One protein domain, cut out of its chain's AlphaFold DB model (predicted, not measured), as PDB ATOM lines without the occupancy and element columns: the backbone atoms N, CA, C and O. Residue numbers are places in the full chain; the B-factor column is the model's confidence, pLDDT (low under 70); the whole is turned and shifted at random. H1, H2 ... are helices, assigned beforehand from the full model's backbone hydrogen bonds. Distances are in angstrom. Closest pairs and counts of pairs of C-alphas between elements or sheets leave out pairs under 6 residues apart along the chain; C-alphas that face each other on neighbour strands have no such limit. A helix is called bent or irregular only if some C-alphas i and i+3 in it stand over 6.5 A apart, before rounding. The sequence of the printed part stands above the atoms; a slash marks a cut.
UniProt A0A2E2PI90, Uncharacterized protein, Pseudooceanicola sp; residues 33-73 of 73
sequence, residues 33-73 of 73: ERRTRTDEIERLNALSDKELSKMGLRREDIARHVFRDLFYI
ATOM      1  N   GLU A  33     -34.730 -12.848 -39.662       69.38
ATOM      2  CA  GLU A  33     -35.907 -13.713 -39.579       69.38
ATOM      3  C   GLU A  33     -36.058 -14.621 -40.811       69.38
ATOM      4  O   GLU A  33     -36.411 -15.795 -40.697       69.38
ATOM      5  N   ARG A  34     -35.742 -14.111 -42.010       68.06
ATOM      6  CA  ARG A  34     -35.690 -14.937 -43.228       68.06
ATOM      7  C   ARG A  34     -34.573 -15.972 -43.158       68.06
ATOM      8  O   ARG A  34     -34.785 -17.116 -43.546       68.06
ATOM      9  N   ARG A  35     -33.395 -15.581 -42.668       72.62
ATOM     10  CA  ARG A  35     -32.224 -16.458 -42.589       72.62
ATOM     11  C   ARG A  35     -32.410 -17.577 -41.568       72.62
ATOM     12  O   ARG A  35     -32.116 -18.718 -41.893       72.62
ATOM     13  N   THR A  36     -32.978 -17.286 -40.398       75.19
ATOM     14  CA  THR A  36     -33.262 -18.308 -39.379       75.19
ATOM     15  C   THR A  36     -34.217 -19.382 -39.887       75.19
ATOM     16  O   THR A  36     -34.008 -20.554 -39.598       75.19
ATOM     17  N   ARG A  37     -35.220 -19.015 -40.695       80.00
ATOM     18  CA  ARG A  37     -36.151 -19.982 -41.301       80.00
ATOM     19  C   ARG A  37     -35.470 -20.862 -42.347       80.00
ATOM     20  O   ARG A  37     -35.706 -22.065 -42.375       80.00
ATOM     21  N   THR A  38     -34.622 -20.283 -43.197       80.44
ATOM     22  CA  THR A  38     -33.839 -21.062 -44.169       80.44
ATOM     23  C   THR A  38     -32.906 -22.040 -43.458       80.44
ATOM     24  O   THR A  38     -32.908 -23.221 -43.795       80.44
ATOM     25  N   ASP A  39     -32.193 -21.586 -42.424       84.56
ATOM     26  CA  ASP A  39     -31.308 -22.435 -41.620       84.56
ATOM     27  C   ASP A  39     -32.093 -23.568 -40.924       84.56
ATOM     28  O   ASP A  39     -31.622 -24.702 -40.837       84.56
ATOM     29  N   GLU A  40     -33.315 -23.299 -40.456       85.69
ATOM     30  CA  GLU A  40     -34.193 -24.308 -39.855       85.69
ATOM     31  C   GLU A  40     -34.658 -25.358 -40.876       85.69
ATOM     32  O   GLU A  40     -34.622 -26.557 -40.593       85.69
ATOM     33  N   ILE A  41     -35.021 -24.931 -42.090       87.56
ATOM     34  CA  ILE A  41     -35.360 -25.837 -43.197       87.56
ATOM     35  C   ILE A  41     -34.157 -26.696 -43.578       87.56
ATOM     36  O   ILE A  41     -34.319 -27.901 -43.771       87.56
ATOM     37  N   GLU A  42     -32.964 -26.116 -43.695       86.75
ATOM     38  CA  GLU A  42     -31.741 -26.861 -44.010       86.75
ATOM     39  C   GLU A  42     -31.407 -27.864 -42.908       86.75
ATOM     40  O   GLU A  42     -31.130 -29.028 -43.199       86.75
ATOM     41  N   ARG A  43     -31.531 -27.462 -41.638       88.38
ATOM     42  CA  ARG A  43     -31.339 -28.352 -40.491       88.38
ATOM     43  C   ARG A  43     -32.309 -29.530 -40.523       88.38
ATOM     44  O   ARG A  43     -31.879 -30.660 -40.319       88.38
ATOM     45  N   LEU A  44     -33.594 -29.287 -40.783       87.50
ATOM     46  CA  LEU A  44     -34.606 -30.345 -40.871       87.50
ATOM     47  C   LEU A  44     -34.407 -31.230 -42.109       87.50
ATOM     48  O   LEU A  44     -34.606 -32.437 -42.027       87.50
ATOM     49  N   ASN A  45     -33.966 -30.672 -43.239       86.50
ATOM     50  CA  ASN A  45     -33.649 -31.446 -44.444       86.50
ATOM     51  C   ASN A  45     -32.358 -32.266 -44.327       86.50
ATOM     52  O   ASN A  45     -32.207 -33.254 -45.047       86.50
ATOM     53  N   ALA A  46     -31.441 -31.864 -43.446       90.69
ATOM     54  CA  ALA A  46     -30.236 -32.619 -43.127       90.69
ATOM     55  C   ALA A  46     -30.519 -33.842 -42.233       90.69
ATOM     56  O   ALA A  46     -29.693 -34.753 -42.178       90.69
ATOM     57  N   LEU A  47     -31.673 -33.889 -41.552       88.75
ATOM     58  CA  LEU A  47     -32.096 -35.055 -40.776       88.75
ATOM     59  C   LEU A  47     -32.534 -36.202 -41.696       88.75
ATOM     60  O   LEU A  47     -33.080 -36.001 -42.781       88.75
ATOM     61  N   SER A  48     -32.331 -37.435 -41.233       87.12
ATOM     62  CA  SER A  48     -32.837 -38.614 -41.943       87.12
ATOM     63  C   SER A  48     -34.350 -38.771 -41.772       87.12
ATOM     64  O   SER A  48     -34.917 -38.373 -40.752       87.12
ATOM     65  N   ASP A  49     -35.012 -39.449 -42.712       85.56
ATOM     66  CA  ASP A  49     -36.465 -39.671 -42.657       85.56
ATOM     67  C   ASP A  49     -36.911 -40.412 -41.378       85.56
ATOM     68  O   ASP A  49     -38.007 -40.184 -40.868       85.56
ATOM     69  N   LYS A  50     -36.042 -41.258 -40.796       87.25
ATOM     70  CA  LYS A  50     -36.293 -41.907 -39.496       87.25
ATOM     71  C   LYS A  50     -36.315 -40.908 -38.342       87.25
ATOM     72  O   LYS A  50     -37.092 -41.078 -37.408       87.25
ATOM     73  N   GLU A  51     -35.453 -39.899 -38.373       86.75
ATOM     74  CA  GLU A  51     -35.406 -38.858 -37.343       86.75
ATOM     75  C   GLU A  51     -36.554 -37.866 -37.496       86.75
ATOM     76  O   GLU A  51     -37.200 -37.543 -36.501       86.75
ATOM     77  N   LEU A  52     -36.890 -37.492 -38.732       89.56
ATOM     78  CA  LEU A  52     -38.100 -36.727 -39.028       89.56
ATOM     79  C   LEU A  52     -39.349 -37.461 -38.516       89.56
ATOM     80  O   LEU A  52     -40.164 -36.878 -37.804       89.56
ATOM     81  N   SER A  53     -39.448 -38.771 -38.764       88.62
ATOM     82  CA  SER A  53     -40.569 -39.588 -38.288       88.62
ATOM     83  C   SER A  53     -40.652 -39.672 -36.756       88.62
ATOM     84  O   SER A  53     -41.756 -39.624 -36.216       88.62
ATOM     85  N   LYS A  54     -39.518 -39.706 -36.035       90.56
ATOM     86  CA  LYS A  54     -39.500 -39.617 -34.557       90.56
ATOM     87  C   LYS A  54     -40.051 -38.288 -34.039       90.56
ATOM     88  O   LYS A  54     -40.625 -38.255 -32.955       90.56
ATOM     89  N   MET A  55     -39.883 -37.210 -34.801       86.19
ATOM     90  CA  MET A  55     -40.455 -35.894 -34.506       86.19
ATOM     91  C   MET A  55     -41.914 -35.757 -34.973       86.19
ATOM     92  O   MET A  55     -42.522 -34.709 -34.772       86.19
ATOM     93  N   GLY A  56     -42.484 -36.789 -35.606       89.62
ATOM     94  CA  GLY A  56     -43.819 -36.729 -36.206       89.62
ATOM     95  C   GLY A  56     -43.886 -35.849 -37.459       89.62
ATOM     96  O   GLY A  56     -44.964 -35.394 -37.832       89.62
ATOM     97  N   LEU A  57     -42.744 -35.593 -38.101       89.94
ATOM     98  CA  LEU A  57     -42.614 -34.779 -39.304       89.94
ATOM     99  C   LEU A  57     -42.366 -35.659 -40.529       89.94
ATOM    100  O   LEU A  57     -41.606 -36.626 -40.491       89.94
ATOM    101  N   ARG A  58     -42.991 -35.292 -41.647       90.62
ATOM    102  CA  ARG A  58     -42.684 -35.842 -42.972       90.62
ATOM    103  C   ARG A  58     -41.892 -34.803 -43.749       90.62
ATOM    104  O   ARG A  58     -42.064 -33.606 -43.533       90.62
ATOM    105  N   ARG A  59     -41.048 -35.247 -44.679       88.19
ATOM    106  CA  ARG A  59     -40.167 -34.353 -45.447       88.19
ATOM    107  C   ARG A  59     -40.942 -33.295 -46.240       88.19
ATOM    108  O   ARG A  59     -40.548 -32.137 -46.283       88.19
ATOM    109  N   GLU A  60     -42.102 -33.679 -46.765       88.81
ATOM    110  CA  GLU A  60     -43.066 -32.794 -47.434       88.81
ATOM    111  C   GLU A  60     -43.744 -31.769 -46.505       88.81
ATOM    112  O   GLU A  60     -44.169 -30.711 -46.962       88.81
ATOM    113  N   ASP A  61     -43.802 -32.041 -45.198       89.00
ATOM    114  CA  ASP A  61     -44.429 -31.161 -44.209       89.00
ATOM    115  C   ASP A  61     -43.433 -30.192 -43.548       89.00
ATOM    116  O   ASP A  61     -43.865 -29.296 -42.825       89.00
ATOM    117  N   ILE A  62     -42.120 -30.316 -43.805       89.00
ATOM    118  CA  ILE A  62     -41.080 -29.444 -43.219       89.00
ATOM    119  C   ILE A  62     -41.385 -27.971 -43.498       89.00
ATOM    120  O   ILE A  62     -41.430 -27.164 -42.573       89.00
ATOM    121  N   ALA A  63     -41.661 -27.617 -44.757       85.88
ATOM    122  CA  ALA A  63     -41.982 -26.238 -45.120       85.88
ATOM    123  C   ALA A  63     -43.251 -25.750 -44.401       85.88
ATOM    124  O   ALA A  63     -43.274 -24.656 -43.843       85.88
ATOM    125  N   ARG A  64     -44.298 -26.583 -44.341       85.31
ATOM    126  CA  ARG A  64     -45.539 -26.246 -43.628       85.31
ATOM    127  C   ARG A  64     -45.295 -26.029 -42.135       85.31
ATOM    128  O   ARG A  64     -45.921 -25.154 -41.552       85.31
ATOM    129  N   HIS A  65     -44.411 -26.816 -41.528       86.94
ATOM    130  CA  HIS A  65     -44.056 -26.699 -40.119       86.94
ATOM    131  C   HIS A  65     -43.286 -25.408 -39.826       86.94
ATOM    132  O   HIS A  65     -43.693 -24.665 -38.936       86.94
ATOM    133  N   VAL A  66     -42.239 -25.113 -40.608       85.44
ATOM    134  CA  VAL A  66     -41.379 -23.931 -40.414       85.44
ATOM    135  C   VAL A  66     -42.120 -22.619 -40.686       85.44
ATOM    136  O   VAL A  66     -41.833 -21.610 -40.055       85.44
ATOM    137  N   PHE A  67     -43.090 -22.617 -41.602       82.94
ATOM    138  CA  PHE A  67     -43.871 -21.419 -41.927       82.94
ATOM    139  C   PHE A  67     -45.242 -21.360 -41.240       82.94
ATOM    140  O   PHE A  67     -46.014 -20.444 -41.524       82.94
ATOM    141  N   ARG A  68     -45.595 -22.306 -40.352       82.88
ATOM    142  CA  ARG A  68     -46.937 -22.340 -39.727       82.88
ATOM    143  C   ARG A  68     -47.254 -21.064 -38.942       82.88
ATOM    144  O   ARG A  68     -48.416 -20.719 -38.766       82.88
ATOM    145  N   ASP A  69     -46.214 -20.421 -38.432       75.31
ATOM    146  CA  ASP A  69     -46.250 -19.189 -37.654       75.31
ATOM    147  C   ASP A  69     -46.622 -17.958 -38.496       75.31
ATOM    148  O   ASP A  69     -47.190 -17.017 -37.957       75.31
ATOM    149  N   LEU A  70     -46.378 -17.980 -39.813       74.62
ATOM    150  CA  LEU A  70     -46.786 -16.914 -40.740       74.62
ATOM    151  C   LEU A  70     -48.241 -17.033 -41.197       74.62
ATOM    152  O   LEU A  70     -48.834 -16.042 -41.614       74.62
ATOM    153  N   PHE A  71     -48.800 -18.244 -41.172       67.50
ATOM    154  CA  PHE A  71     -50.158 -18.510 -41.655       67.50
ATOM    155  C   PHE A  71     -51.238 -18.336 -40.579       67.50
ATOM    156  O   PHE A  71     -52.420 -18.478 -40.887       67.50
ATOM    157  N   TYR A  72     -50.859 -18.038 -39.335       60.34
ATOM    158  CA  TYR A  72     -51.803 -17.715 -38.267       60.34
ATOM    159  C   TYR A  72     -52.142 -16.215 -38.327       60.34
ATOM    160  O   TYR A  72     -51.332 -15.383 -37.921       60.34
ATOM    161  N   ILE A  73     -53.320 -15.884 -38.873       55.06
ATOM    162  CA  ILE A  73     -53.947 -14.546 -38.840       55.06
ATOM    163  C   ILE A  73     -55.110 -14.589 -37.853       55.06
ATOM    164  O   ILE A  73     -55.886 -15.571 -37.929       55.06
TER     165      ILE A  73
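Overview. This is residues 33 to 73 of the 73 residues of an uncharacterized protein of Pseudooceanicola sp (UniProt A0A2E2PI90). A long helix H1 and a shorter helix H3 lie side by side, running opposite ways, with the small helix H2 at the turn between them; the tail, residues 68 to 73, sticks out. The printed part has 41 residues with three named helices, H1, H2, H3 in chain order, and no named strand: all helix. It is only just compact, close to loose, with a radius of gyration of the C-alphas of 10.5 A, and spans 31 by 20 by 13 A.

Along the chain. Find C-alpha 33 at (-35.907, -13.713, -39.579); from there H1, residues 33 to 46, runs 20.1 A. Next comes H2, residues 49 to 54, 8.7 A. H3, residues 59 to 66, runs 11.6 A to C-alpha 66 at (-41.379, -23.931, -40.414); it is irregular, with C-alphas 60 and 63 7.0 A apart.

Arrangement. H1 and H3 touch at a shallow tilt of 25 degrees, opposite ways; look at their closest C-alphas, Arg 37 and Val 66, 6.6 A apart. H2 is close but not clearly touching H1, about perpendicular at 75 degrees, closest C-alphas Leu 44 and Leu 52, 7.5 A. H2 is close but not clearly touching H3, closest C-alphas Asp 49 and Arg 59, 7.1 A. Every O i to N i+4 pair is within hydrogen-bond range in H1 and H2, and 2 of 4 in H3.

Size, cuts and confidence. The C-alphas farthest apart, Lys 50 and Ile 73, are 32.6 A apart. The printed part has no cut, and both links are tight. Look for pLDDT under 70 at residues 33 to 34 and 71 to 73.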